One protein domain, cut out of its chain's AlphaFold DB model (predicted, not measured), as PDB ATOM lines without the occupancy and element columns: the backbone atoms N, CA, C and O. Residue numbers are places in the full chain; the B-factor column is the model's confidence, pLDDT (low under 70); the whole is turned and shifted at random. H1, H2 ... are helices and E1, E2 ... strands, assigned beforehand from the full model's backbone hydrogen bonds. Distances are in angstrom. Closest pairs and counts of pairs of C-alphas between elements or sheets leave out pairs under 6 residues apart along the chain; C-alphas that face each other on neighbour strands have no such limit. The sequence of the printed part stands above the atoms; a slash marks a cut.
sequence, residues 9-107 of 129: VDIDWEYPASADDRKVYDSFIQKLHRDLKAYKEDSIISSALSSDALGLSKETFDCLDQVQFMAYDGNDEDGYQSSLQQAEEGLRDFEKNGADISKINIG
ATOM      1  N   VAL A   9     238.883 299.491 235.793       97.81
ATOM      2  CA  VAL A   9     238.416 298.113 235.802       97.81
ATOM      3  C   VAL A   9     239.215 297.320 236.828       97.81
ATOM      4  O   VAL A   9     240.435 297.451 236.911       97.81
ATOM      5  N   ASP A  10     238.508 296.494 237.588       98.50
ATOM      6  CA  ASP A  10     239.098 295.474 238.441       98.50
ATOM      7  C   ASP A  10     238.874 294.106 237.794       98.50
ATOM      8  O   ASP A  10     237.785 293.837 237.271       98.50
ATOM      9  N   ILE A  11     239.917 293.282 237.753       98.31
ATOM     10  CA  ILE A  11     239.869 291.956 237.144       98.31
ATOM     11  C   ILE A  11     239.932 290.888 238.223       98.31
ATOM     12  O   ILE A  11     240.961 290.705 238.871       98.31
ATOM     13  N   ASP A  12     238.846 290.137 238.319       97.94
ATOM     14  CA  ASP A  12     238.645 289.088 239.306       97.94
ATOM     15  C   ASP A  12     238.470 287.737 238.597       97.94
ATOM     16  O   ASP A  12     237.363 287.310 238.257       97.94
ATOM     17  N   TRP A  13     239.596 287.117 238.230       97.44
ATOM     18  CA  TRP A  13     239.620 285.765 237.667       97.44
ATOM     19  C   TRP A  13     240.194 284.808 238.710       97.44
ATOM     20  O   TRP A  13     241.397 284.802 238.953       97.44
ATOM     21  N   GLU A  14     239.336 283.941 239.250       95.50
ATOM     22  CA  GLU A  14     239.681 282.922 240.245       95.50
ATOM     23  C   GLU A  14     239.722 281.497 239.650       95.50
ATOM     24  O   GLU A  14     238.698 280.854 239.429       95.50
ATOM     25  N   TYR A  15     240.865 280.908 239.325       94.06
ATOM     26  CA  TYR A  15     242.176 281.510 239.101       94.06
ATOM     27  C   TYR A  15     242.703 281.025 237.741       94.06
ATOM     28  O   TYR A  15     242.243 279.984 237.251       94.06
ATOM     29  N   PRO A  16     243.694 281.700 237.131       93.25
ATOM     30  CA  PRO A  16     244.450 281.143 236.012       93.25
ATOM     31  C   PRO A  16     245.165 279.840 236.432       93.25
ATOM     32  O   PRO A  16     246.248 279.850 237.024       93.25
ATOM     33  N   ALA A  17     244.540 278.695 236.151       89.75
ATOM     34  CA  ALA A  17     244.916 277.411 236.743       89.75
ATOM     35  C   ALA A  17     246.166 276.795 236.093       89.75
ATOM     36  O   ALA A  17     247.011 276.197 236.766       89.75
ATOM     37  N   SER A  18     246.317 276.952 234.779       93.25
ATOM     38  CA  SER A  18     247.433 276.392 234.018       93.25
ATOM     39  C   SER A  18     248.509 277.430 233.680       93.25
ATOM     40  O   SER A  18     248.314 278.640 233.781       93.25
ATOM     41  N   ALA A  19     249.681 276.954 233.245       92.19
ATOM     42  CA  ALA A  19     250.735 277.838 232.747       92.19
ATOM     43  C   ALA A  19     250.292 278.627 231.503       92.19
ATOM     44  O   ALA A  19     250.747 279.750 231.304       92.19
ATOM     45  N   ASP A  20     249.414 278.051 230.683       96.00
ATOM     46  CA  ASP A  20     248.887 278.733 229.506       96.00
ATOM     47  C   ASP A  20     247.810 279.754 229.890       96.00
ATOM     48  O   ASP A  20     247.845 280.861 229.358       96.00
ATOM     49  N   ASP A  21     246.963 279.468 230.888       95.75
ATOM     50  CA  ASP A  21     246.035 280.469 231.440       95.75
ATOM     51  C   ASP A  21     246.794 281.677 231.991       95.75
ATOM     52  O   ASP A  21     246.427 282.814 231.711       95.75
ATOM     53  N   ARG A  22     247.902 281.449 232.709       94.56
ATOM     54  CA  ARG A  22     248.756 282.535 233.217       94.56
ATOM     55  C   ARG A  22     249.356 283.385 232.096       94.56
ATOM     56  O   ARG A  22     249.318 284.606 232.188       94.56
ATOM     57  N   LYS A  23     249.838 282.779 231.004       96.19
ATOM     58  CA  LYS A  23     250.337 283.530 229.829       96.19
ATOM     59  C   LYS A  23     249.233 284.327 229.137       96.19
ATOM     60  O   LYS A  23     249.471 285.446 228.673       96.19
ATOM     61  N   VAL A  24     248.040 283.742 229.027       97.31
ATOM     62  CA  VAL A  24     246.862 284.429 228.486       97.31
ATOM     63  C   VAL A  24     246.505 285.609 229.377       97.31
ATOM     64  O   VAL A  24     246.229 286.691 228.863       97.31
ATOM     65  N   TYR A  25     246.570 285.427 230.693       97.44
ATOM     66  CA  TYR A  25     246.254 286.470 231.648       97.44
ATOM     67  C   TYR A  25     247.278 287.613 231.631       97.44
ATOM     68  O   TYR A  25     246.879 288.771 231.527       97.44
ATOM     69  N   ASP A  26     248.576 287.304 231.567       97.44
ATOM     70  CA  ASP A  26     249.643 288.281 231.317       97.44
ATOM     71  C   ASP A  26     249.366 289.099 230.047       97.44
ATOM     72  O   ASP A  26     249.286 290.329 230.076       97.44
ATOM     73  N   SER A  27     249.134 288.407 228.928       98.31
ATOM     74  CA  SER A  27     248.865 289.049 227.637       98.31
ATOM     75  C   SER A  27     247.612 289.928 227.684       98.31
ATOM     76  O   SER A  27     247.573 291.001 227.076       98.31
ATOM     77  N   PHE A  28     246.581 289.479 228.402       98.50
ATOM     78  CA  PHE A  28     245.337 290.210 228.585       98.50
ATOM     79  C   PHE A  28     245.557 291.498 229.379       98.50
ATOM     80  O   PHE A  28     245.177 292.558 228.885       98.50
ATOM     81  N   ILE A  29     246.200 291.436 230.548       98.50
ATOM     82  CA  ILE A  29     246.432 292.609 231.402       98.50
ATOM     83  C   ILE A  29     247.343 293.625 230.707       98.50
ATOM     84  O   ILE A  29     247.025 294.812 230.689       98.50
ATOM     85  N   GLN A  30     248.418 293.184 230.052       98.56
ATOM     86  CA  GLN A  30     249.314 294.084 229.315       98.56
ATOM     87  C   GLN A  30     248.598 294.776 228.143       98.56
ATOM     88  O   GLN A  30     248.758 295.979 227.904       98.56
ATOM     89  N   LYS A  31     247.758 294.036 227.406       98.56
ATOM     90  CA  LYS A  31     246.929 294.607 226.338       98.56
ATOM     91  C   LYS A  31     245.885 295.573 226.890       98.56
ATOM     92  O   LYS A  31     245.703 296.644 226.314       98.56
ATOM     93  N   LEU A  32     245.218 295.198 227.975       98.06
ATOM     94  CA  LEU A  32     244.227 296.017 228.658       98.06
ATOM     95  C   LEU A  32     244.848 297.335 229.124       98.06
ATOM     96  O   LEU A  32     244.284 298.385 228.839       98.06
ATOM     97  N   HIS A  33     246.030 297.282 229.743       98.25
ATOM     98  CA  HIS A  33     246.802 298.448 230.158       98.25
ATOM     99  C   HIS A  33     247.069 299.405 229.008       98.25
ATOM    100  O   HIS A  33     246.631 300.554 229.048       98.25
ATOM    101  N   ARG A  34     247.718 298.925 227.946       98.31
ATOM    102  CA  ARG A  34     248.039 299.768 226.790       98.31
ATOM    103  C   ARG A  34     246.788 300.414 226.189       98.31
ATOM    104  O   ARG A  34     246.792 301.607 225.899       98.31
ATOM    105  N   ASP A  35     245.732 299.631 225.989       97.50
ATOM    106  CA  ASP A  35     244.538 300.104 225.293       97.50
ATOM    107  C   ASP A  35     243.692 301.045 226.178       97.50
ATOM    108  O   ASP A  35     243.141 302.024 225.673       97.50
ATOM    109  N   LEU A  36     243.606 300.792 227.493       96.31
ATOM    110  CA  LEU A  36     242.901 301.671 228.432       96.31
ATOM    111  C   LEU A  36     243.642 302.984 228.651       96.31
ATOM    112  O   LEU A  36     243.011 304.030 228.513       96.31
ATOM    113  N   LYS A  37     244.958 302.955 228.896       96.56
ATOM    114  CA  LYS A  37     245.753 304.179 229.084       96.56
ATOM    115  C   LYS A  37     245.757 305.049 227.818       96.56
ATOM    116  O   LYS A  37     245.740 306.269 227.919       96.56
ATOM    117  N   ALA A  38     245.684 304.451 226.624       96.81
ATOM    118  CA  ALA A  38     245.512 305.197 225.372       96.81
ATOM    119  C   ALA A  38     244.122 305.853 225.231       96.81
ATOM    120  O   ALA A  38     243.978 306.857 224.535       96.81
ATOM    121  N   TYR A  39     243.090 305.279 225.853       93.81
ATOM    122  CA  TYR A  39     241.725 305.808 225.830       93.81
ATOM    123  C   TYR A  39     241.472 306.863 226.923       93.81
ATOM    124  O   TYR A  39     240.844 307.887 226.648       93.81
ATOM    125  N   LYS A  40     241.924 306.596 228.152       95.06
ATOM    126  CA  LYS A  40     241.801 307.439 229.347       95.06
ATOM    127  C   LYS A  40     243.064 307.220 230.189       95.06
ATOM    128  O   LYS A  40     243.188 306.205 230.859       95.06
ATOM    129  N   GLU A  41     244.018 308.144 230.102       96.06
ATOM    130  CA  GLU A  41     245.360 308.004 230.698       96.06
ATOM    131  C   GLU A  41     245.321 307.769 232.217       96.06
ATOM    132  O   GLU A  41     246.085 306.964 232.748       96.06
ATOM    133  N   ASP A  42     244.376 308.406 232.906       96.44
ATOM    134  CA  ASP A  42     244.145 308.295 234.347       96.44
ATOM    135  C   ASP A  42     243.314 307.066 234.748       96.44
ATOM    136  O   ASP A  42     242.965 306.917 235.918       96.44
ATOM    137  N   SER A  43     242.990 306.163 233.814       97.50
ATOM    138  CA  SER A  43     242.207 304.972 234.138       97.50
ATOM    139  C   SER A  43     242.955 304.034 235.080       97.50
ATOM    140  O   SER A  43     244.128 303.750 234.833       97.50
ATOM    141  N   ILE A  44     242.268 303.495 236.082       98.06
ATOM    142  CA  ILE A  44     242.830 302.567 237.067       98.06
ATOM    143  C   ILE A  44     242.619 301.122 236.608       98.06
ATOM    144  O   ILE A  44     241.523 300.740 236.192       98.06
ATOM    145  N   ILE A  45     243.660 300.306 236.711       98.44
ATOM    146  CA  ILE A  45     243.585 298.862 236.496       98.44
ATOM    147  C   ILE A  45     244.004 298.167 237.776       98.44
ATOM    148  O   ILE A  45     245.131 298.336 238.245       98.44
ATOM    149  N   SER A  46     243.104 297.360 238.319       98.44
ATOM    150  CA  SER A  46     243.401 296.503 239.455       98.44
ATOM    151  C   SER A  46     243.031 295.055 239.181       98.44
ATOM    152  O   SER A  46     242.374 294.731 238.189       98.44
ATOM    153  N   SER A  47     243.522 294.166 240.035       98.38
ATOM    154  CA  SER A  47     243.119 292.769 240.015       98.38
ATOM    155  C   SER A  47     243.019 292.211 241.424       98.38
ATOM    156  O   SER A  47     243.896 292.466 242.259       98.38
ATOM    157  N   ALA A  48     241.959 291.439 241.662       98.44
ATOM    158  CA  ALA A  48     241.817 290.603 242.837       98.44
ATOM    159  C   ALA A  48     242.685 289.350 242.687       98.44
ATOM    160  O   ALA A  48     242.530 288.580 241.740       98.44
ATOM    161  N   LEU A  49     243.638 289.162 243.603       97.69
ATOM    162  CA  LEU A  49     244.620 288.076 243.545       97.69
ATOM    163  C   LEU A  49     244.709 287.343 244.886       97.69
ATOM    164  O   LEU A  49     244.568 287.950 245.947       97.69
ATOM    165  N   SER A  50     245.020 286.048 244.830       95.94
ATOM    166  CA  SER A  50     245.388 285.231 245.993       95.94
ATOM    167  C   SER A  50     246.888 284.940 245.992       95.94
ATOM    168  O   SER A  50     247.484 284.729 244.931       95.94
ATOM    169  N   SER A  51     247.493 284.881 247.182       93.50
ATOM    170  CA  SER A  51     248.884 284.454 247.368       93.50
ATOM    171  C   SER A  51     249.125 282.991 246.967       93.50
ATOM    172  O   SER A  51     250.254 282.631 246.642       93.50
ATOM    173  N   ASP A  52     248.073 282.168 246.901       89.31
ATOM    174  CA  ASP A  52     248.160 280.754 246.502       89.31
ATOM    175  C   ASP A  52     248.154 280.549 244.978       89.31
ATOM    176  O   ASP A  52     248.460 279.463 244.481       89.31
ATOM    177  N   ALA A  53     247.801 281.588 244.219       85.06
ATOM    178  CA  ALA A  53     247.622 281.533 242.769       85.06
ATOM    179  C   ALA A  53     248.468 282.591 242.043       85.06
ATOM    180  O   ALA A  53     248.032 283.213 241.072       85.06
ATOM    181  N   LEU A  54     249.698 282.790 242.519       85.88
ATOM    182  CA  LEU A  54     250.668 283.699 241.911       85.88
ATOM    183  C   LEU A  54     251.289 283.102 240.637       85.88
ATOM    184  O   LEU A  54     251.251 281.896 240.383       85.88
ATOM    185  N   GLY A  55     251.877 283.968 239.814       86.75
ATOM    186  CA  GLY A  55     252.542 283.564 238.570       86.75
ATOM    187  C   GLY A  55     252.391 284.543 237.410       86.75
ATOM    188  O   GLY A  55     252.603 284.145 236.265       86.75
ATOM    189  N   LEU A  56     252.019 285.790 237.703       92.44
ATOM    190  CA  LEU A  56     252.129 286.902 236.766       92.44
ATOM    191  C   LEU A  56     253.598 287.264 236.562       92.44
ATOM    192  O   LEU A  56     254.411 287.159 237.484       92.44
ATOM    193  N   SER A  57     253.940 287.732 235.367       95.06
ATOM    194  CA  SER A  57     255.253 288.337 235.147       95.06
ATOM    195  C   SER A  57     255.380 289.684 235.870       95.06
ATOM    196  O   SER A  57     254.393 290.372 236.139       95.06
ATOM    197  N   LYS A  58     256.623 290.111 236.139       94.44
ATOM    198  CA  LYS A  58     256.890 291.448 236.696       94.44
ATOM    199  C   LYS A  58     256.300 292.558 235.814       94.44
ATOM    200  O   LYS A  58     255.740 293.516 236.330       94.44
ATOM    201  N   GLU A  59     256.390 292.411 234.492       96.38
ATOM    202  CA  GLU A  59     255.802 293.357 233.534       96.38
ATOM    203  C   GLU A  59     254.286 293.494 233.729       96.38
ATOM    204  O   GLU A  59     253.752 294.602 233.734       96.38
ATOM    205  N   THR A  60     253.591 292.380 233.959       97.25
ATOM    206  CA  THR A  60     252.160 292.399 234.262       97.25
ATOM    207  C   THR A  60     251.864 293.067 235.606       97.25
ATOM    208  O   THR A  60     250.926 293.860 235.681       97.25
ATOM    209  N   PHE A  61     252.664 292.829 236.652       97.00
ATOM    210  CA  PHE A  61     252.531 293.569 237.917       97.00
ATOM    211  C   PHE A  61     252.758 295.077 237.742       97.00
ATOM    212  O   PHE A  61     252.060 295.885 238.357       97.00
ATOM    213  N   ASP A  62     253.695 295.477 236.883       97.06
ATOM    214  CA  ASP A  62     253.954 296.887 236.587       97.06
ATOM    215  C   ASP A  62     252.756 297.544 235.863       97.06
ATOM    216  O   ASP A  62     252.506 298.734 236.065       97.06
ATOM    217  N   CYS A  63     251.974 296.769 235.095       98.19
ATOM    218  CA  CYS A  63     250.754 297.225 234.418       98.19
ATOM    219  C   CYS A  63     249.562 297.473 235.359       98.19
ATOM    220  O   CYS A  63     248.641 298.203 234.976       98.19
ATOM    221  N   LEU A  64     249.553 296.856 236.545       98.12
ATOM    222  CA  LEU A  64     248.515 297.055 237.555       98.12
ATOM    223  C   LEU A  64     248.815 298.318 238.373       98.12
ATOM    224  O   LEU A  64     249.930 298.514 238.868       98.12
ATOM    225  N   ASP A  65     247.806 299.169 238.538       98.38
ATOM    226  CA  ASP A  65     247.866 300.321 239.436       98.38
ATOM    227  C   ASP A  65     247.673 299.869 240.896       98.38
ATOM    228  O   ASP A  65     248.283 300.435 241.802       98.38
ATOM    229  N   GLN A  66     246.855 298.831 241.125       98.31
ATOM    230  CA  GLN A  66     246.604 298.241 242.445       98.31
ATOM    231  C   GLN A  66     246.412 296.720 242.370       98.31
ATOM    232  O   GLN A  66     245.901 296.191 241.384       98.31
ATOM    233  N   VAL A  67     246.746 296.021 243.452       98.44
ATOM    234  CA  VAL A  67     246.394 294.611 243.669       98.44
ATOM    235  C   VAL A  67     245.462 294.530 244.870       98.44
ATOM    236  O   VAL A  67     245.810 294.997 245.953       98.44
ATOM    237  N   GLN A  68     244.289 293.926 244.689       98.56
ATOM    238  CA  GLN A  68     243.344 293.662 245.771       98.56
ATOM    239  C   GLN A  68     243.629 292.253 246.312       98.56
ATOM    240  O   GLN A  68     243.133 291.256 245.792       98.56
ATOM    241  N   PHE A  69     244.493 292.140 247.321       98.38
ATOM    242  CA  PHE A  69     244.851 290.837 247.879       98.38
ATOM    243  C   PHE A  69     243.667 290.254 248.660       98.38
ATOM    244  O   PHE A  69     243.250 290.797 249.685       98.38
ATOM    245  N   MET A  70     243.157 289.116 248.200       98.38
ATOM    246  CA  MET A  70     242.101 288.342 248.847       98.38
ATOM    247  C   MET A  70     242.629 287.584 250.075       98.38
ATOM    248  O   MET A  70     242.709 286.361 250.084       98.38
ATOM    249  N   ALA A  71     243.005 288.319 251.128       97.62
ATOM    250  CA  ALA A  71     243.505 287.789 252.404       97.62
ATOM    251  C   ALA A  71     242.376 287.215 253.291       97.62
ATOM    252  O   ALA A  71     242.267 287.494 254.491       97.62
ATOM    253  N   TYR A  72     241.476 286.459 252.676       96.75
ATOM    254  CA  TYR A  72     240.306 285.844 253.284       96.75
ATOM    255  C   TYR A  72     240.029 284.489 252.628       96.75
ATOM    256  O   TYR A  72     240.757 284.069 251.738       96.75
ATOM    257  N   ASP A  73     238.995 283.784 253.091       94.88
ATOM    258  CA  ASP A  73     238.643 282.432 252.635       94.88
ATOM    259  C   ASP A  73     239.715 281.351 252.838       94.88
ATOM    260  O   ASP A  73     239.539 280.213 252.393       94.88
ATOM    261  N   GLY A  74     240.769 281.674 253.587       91.56
ATOM    262  CA  GLY A  74     241.769 280.725 254.041       91.56
ATOM    263  C   GLY A  74     241.269 279.861 255.198       91.56
ATOM    264  O   GLY A  74     240.071 279.773 255.491       91.56
ATOM    265  N   ASN A  75     242.204 279.192 255.863       91.19
ATOM    266  CA  ASN A  75     241.923 278.330 257.004       91.19
ATOM    267  C   ASN A  75     243.230 278.043 257.754       91.19
ATOM    268  O   ASN A  75     243.942 277.098 257.411       91.19
ATOM    269  N   ASP A  76     243.562 278.874 258.744       86.25
ATOM    270  CA  ASP A  76     244.762 278.657 259.559       86.25
ATOM    271  C   ASP A  76     244.601 277.498 260.562       86.25
ATOM    272  O   ASP A  76     243.574 276.817 260.609       86.25
ATOM    273  N   GLU A  77     245.636 277.251 261.370       85.75
ATOM    274  CA  GLU A  77     245.670 276.143 262.337       85.75
ATOM    275  C   GLU A  77     244.520 276.177 263.362       85.75
ATOM    276  O   GLU A  77     244.096 275.126 263.849       85.75
ATOM    277  N   ASP A  78     244.003 277.369 263.673       85.06
ATOM    278  CA  ASP A  78     242.890 277.581 264.600       85.06
ATOM    279  C   ASP A  78     241.527 277.651 263.878       85.06
ATOM    280  O   ASP A  78     240.477 277.784 264.517       85.06
ATOM    281  N   GLY A  79     241.521 277.527 262.548       86.44
ATOM    282  CA  GLY A  79     240.333 277.574 261.703       86.44
ATOM    283  C   GLY A  79     239.924 278.982 261.262       86.44
ATOM    284  O   GLY A  79     238.821 279.163 260.739       86.44
ATOM    285  N   TYR A  80     240.750 280.007 261.493       90.31
ATOM    286  CA  TYR A  80     240.418 281.362 261.064       90.31
ATOM    287  C   TYR A  80     240.661 281.531 259.564       90.31
ATOM    288  O   TYR A  80     241.715 281.196 259.030       90.31
ATOM    289  N   GLN A  81     239.685 282.132 258.889       93.56
ATOM    290  CA  GLN A  81     239.707 282.311 257.435       93.56
ATOM    291  C   GLN A  81     240.425 283.577 256.940       93.56
ATOM    292  O   GLN A  81     240.584 283.754 255.742       93.56
ATOM    293  N   SER A  82     240.740 284.517 257.833       95.69
ATOM    294  CA  SER A  82     241.265 285.849 257.488       95.69
ATOM    295  C   SER A  82     242.089 286.381 258.665       95.69
ATOM    296  O   SER A  82     241.767 287.395 259.286       95.69
ATOM    297  N   SER A  83     243.088 285.599 259.083       95.12
ATOM    298  CA  SER A  83     243.970 285.987 260.187       95.12
ATOM    299  C   SER A  83     245.075 286.933 259.717       95.12
ATOM    300  O   SER A  83     245.486 286.911 258.558       95.12
ATOM    301  N   LEU A  84     245.583 287.762 260.638       95.56
ATOM    302  CA  LEU A  84     246.701 288.669 260.353       95.56
ATOM    303  C   LEU A  84     247.929 287.902 259.842       95.56
ATOM    304  O   LEU A  84     248.582 288.361 258.915       95.56
ATOM    305  N   GLN A  85     248.197 286.722 260.406       95.50
ATOM    306  CA  GLN A  85     249.303 285.870 259.980       95.50
ATOM    307  C   GLN A  85     249.194 285.495 258.495       95.50
ATOM    308  O   GLN A  85     250.157 285.681 257.759       95.50
ATOM    309  N   GLN A  86     248.019 285.043 258.040       95.19
ATOM    310  CA  GLN A  86     247.788 284.712 256.627       95.19
ATOM    311  C   GLN A  86     248.017 285.928 255.719       95.19
ATOM    312  O   GLN A  86     248.621 285.805 254.655       95.19
ATOM    313  N   ALA A  87     247.587 287.120 256.148       97.12
ATOM    314  CA  ALA A  87     247.827 288.347 255.393       97.12
ATOM    315  C   ALA A  87     249.327 288.702 255.312       97.12
ATOM    316  O   ALA A  87     249.819 289.078 254.250       97.12
ATOM    317  N   GLU A  88     250.068 288.571 256.415       97.38
ATOM    318  CA  GLU A  88     251.510 288.840 256.459       97.38
ATOM    319  C   GLU A  88     252.318 287.841 255.622       97.38
ATOM    320  O   GLU A  88     253.248 288.238 254.918       97.38
ATOM    321  N   GLU A  89     251.976 286.555 255.685       96.88
ATOM    322  CA  GLU A  89     252.607 285.500 254.886       96.88
ATOM    323  C   GLU A  89     252.315 285.700 253.395       96.88
ATOM    324  O   GLU A  89     253.248 285.752 252.593       96.88
ATOM    325  N   GLY A  90     251.055 285.959 253.035       97.19
ATOM    326  CA  GLY A  90     250.676 286.226 251.651       97.19
ATOM    327  C   GLY A  90     251.371 287.455 251.058       97.19
ATOM    328  O   GLY A  90     251.838 287.402 249.921       97.19
ATOM    329  N   LEU A  91     251.538 288.543 251.822       97.88
ATOM    330  CA  LEU A  91     252.306 289.715 251.369       97.88
ATOM    331  C   LEU A  91     253.766 289.376 251.039       97.88
ATOM    332  O   LEU A  91     254.302 289.888 250.054       97.88
ATOM    333  N   ARG A  92     254.406 288.502 251.828       97.94
ATOM    334  CA  ARG A  92     255.772 288.030 251.545       97.94
ATOM    335  C   ARG A  92     255.817 287.211 250.260       97.94
ATOM    336  O   ARG A  92     256.781 287.323 249.504       97.94
ATOM    337  N   ASP A  93     254.786 286.414 249.995       97.38
ATOM    338  CA  ASP A  93     254.690 285.652 248.753       97.38
ATOM    339  C   ASP A  93     254.497 286.565 247.537       97.38
ATOM    340  O   ASP A  93     255.177 286.371 246.527       97.38
ATOM    341  N   PHE A  94     253.672 287.610 247.634       97.31
ATOM    342  CA  PHE A  94     253.570 288.634 246.588       97.31
ATOM    343  C   PHE A  94     254.916 289.312 246.308       97.31
ATOM    344  O   PHE A  94     255.340 289.372 245.151       97.31
ATOM    345  N   GLU A  95     255.610 289.777 247.351       96.06
ATOM    346  CA  GLU A  95     256.928 290.414 247.227       96.06
ATOM    347  C   GLU A  95     257.935 289.478 246.539       96.06
ATOM    348  O   GLU A  95     258.599 289.854 245.571       96.06
ATOM    349  N   LYS A  96     257.995 288.214 246.975       95.81
ATOM    350  CA  LYS A  96     258.875 287.188 246.397       95.81
ATOM    351  C   LYS A  96     258.566 286.893 244.926       95.81
ATOM    352  O   LYS A  96     259.472 286.520 244.182       95.81
ATOM    353  N   ASN A  97     257.313 287.057 244.506       94.25
ATOM    354  CA  ASN A  97     256.879 286.892 243.118       94.25
ATOM    355  C   ASN A  97     257.012 288.180 242.281       94.25
ATOM    356  O   ASN A  97     256.631 288.193 241.112       94.25
ATOM    357  N   GLY A  98     257.613 289.238 242.836       93.25
ATOM    358  CA  GLY A  98     257.962 290.453 242.101       93.25
ATOM    359  C   GLY A  98     256.885 291.534 242.100       93.25
ATOM    360  O   GLY A  98     257.004 292.483 241.323       93.25
ATOM    361  N   ALA A  99     255.862 291.415 242.950       96.19
ATOM    362  CA  ALA A  99     254.898 292.485 243.158       96.19
ATOM    363  C   ALA A  99     255.525 293.645 243.948       96.19
ATOM    364  O   ALA A  99     256.286 293.440 244.896       96.19
ATOM    365  N   ASP A 100     255.157 294.874 243.592       96.81
ATOM    366  CA  ASP A 100     255.430 296.054 244.410       96.81
ATOM    367  C   ASP A 100     254.403 296.122 245.546       96.81
ATOM    368  O   ASP A 100     253.230 296.430 245.321       96.81
ATOM    369  N   ILE A 101     254.845 295.839 246.772       96.56
ATOM    370  CA  ILE A 101     253.974 295.810 247.954       96.56
ATOM    371  C   ILE A 101     253.272 297.147 248.221       96.56
ATOM    372  O   ILE A 101     252.214 297.155 248.842       96.56
ATOM    373  N   SER A 102     253.804 298.274 247.725       98.06
ATOM    374  CA  SER A 102     253.161 299.587 247.875       98.06
ATOM    375  C   SER A 102     251.865 299.723 247.070       98.06
ATOM    376  O   SER A 102     251.059 300.610 247.354       98.06
ATOM    377  N   LYS A 103     251.640 298.827 246.101       98.12
ATOM    378  CA  LYS A 103     250.416 298.747 245.295       98.12
ATOM    379  C   LYS A 103     249.377 297.771 245.861       98.12
ATOM    380  O   LYS A 103     248.299 297.644 245.279       98.12
ATOM    381  N   ILE A 104     249.688 297.044 246.935       98.38
ATOM    382  CA  ILE A 104     248.815 295.987 247.460       98.38
ATOM    383  C   ILE A 104     247.880 296.544 248.534       98.38
ATOM    384  O   ILE A 104     248.322 297.050 249.564       98.38
ATOM    385  N   ASN A 105     246.577 296.360 248.329       98.50
ATOM    386  CA  ASN A 105     245.553 296.556 249.347       98.50
ATOM    387  C   ASN A 105     245.176 295.196 249.951       98.50
ATOM    388  O   ASN A 105     244.808 294.271 249.227       98.50
ATOM    389  N   ILE A 106     245.237 295.071 251.278       98.25
ATOM    390  CA  ILE A 106     244.870 293.839 251.989       98.25
ATOM    391  C   ILE A 106     243.347 293.793 252.167       98.25
ATOM    392  O   ILE A 106     242.765 294.666 252.814       98.25
ATOM    393  N   GLY A 107     242.700 292.767 251.619       97.88
ATOM    394  CA  GLY A 107     241.269 292.532 251.775       97.88
ATOM    395  C   GLY A 107     240.892 292.134 253.204       97.88
ATOM    396  O   GLY A 107     241.530 291.279 253.810       97.88
TER     397      GLY A 107
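AT A GLANCE: This is residues 9 to 107 of the 129 residues of the protein "GH18 domain-containing protein" of Ruminococcus sp. CAG:177 (UniProt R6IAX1). A small twisted sheet of four parallel strands has two helices, H1 and H3, over one face toward different edges, and no named helix over the other face, an arrangement in two layers. The short H2 packs on the long H1 and only grazes the sheet; at the two far ends lie the last turns of H1 and the loop around Asp 78. The printed part has 99 residues, with three named helices and four named strands in the order E1 H1 E2 H2 E3 H3 E4; the sheet runs E1 E2 E3 E4, and the class is mixed, helices and strands. It is compact, with a radius of gyration of the C-alphas of 13.9 A, yet elongated in outline, spanning 48 by 29 by 20 A.

IN THESE COORDINATES: E1, residues 9 to 11, begins at C-alpha 9 (238.416, 298.113, 235.802). H1, residues 19 to 39, is 30.2 A long, from C-alpha 19 at (250.735, 277.838, 232.747). E2, residues 44 to 49, measures 16.0 A. H2 is residues 58 to 63, 8.7 A, and E3 is residues 66 to 69, 9.3 A. H3, residues 84 to 96, measures 18.6 A. E4, residues 104 to 106, ends at C-alpha 106 (244.870, 293.839, 251.989).

HOW THE PARTS SIT: In the sheet, E1 and E4 are edge strands. E1 and E2 are parallel at 19 degrees, with N 11 and O 46 within hydrogen-bond range at 2.9 A. E2 and E3 are parallel at 20 degrees, with N 68 and O 47 at 2.9 A. E3 and E4 are parallel at 32 degrees, with N 105 and O 67 at 2.8 A. Each neighbour pair with the helix between forms a strand-helix-strand unit, two parallel strands joined through a helix, with a right-handed crossover: E1, H1, E2; E2, H2, E3; E3, H3, E4. H1 is on the sheet at a height of 10.7 A, along the strands, over E2 and only just over E1, where 3 of its C-alphas fall. H3, on the same face at a height of 9.3 A, is over E3, slantwise at 35 degrees on the local plane. H1 and H2 touch, closest at the C-alphas of Asp 26 and Thr 60, 5.7 A, with residues 26 to 33 of H1 alone; they run the same way at a shallow tilt of 34 degrees, only just short of steep. H1 and H3 are apart. In H1, H2 and H3 every O i to N i+4 pair is within hydrogen-bond range.

THE WHOLE: The two C-alphas farthest apart, Ala 38 and Asp 78, are 48.0 A apart. The printed part has no cut. The link from E3 to H3, residues 70 to 83, is long. Mean pLDDT of the printed part is 95.7, and no printed residue is under 70.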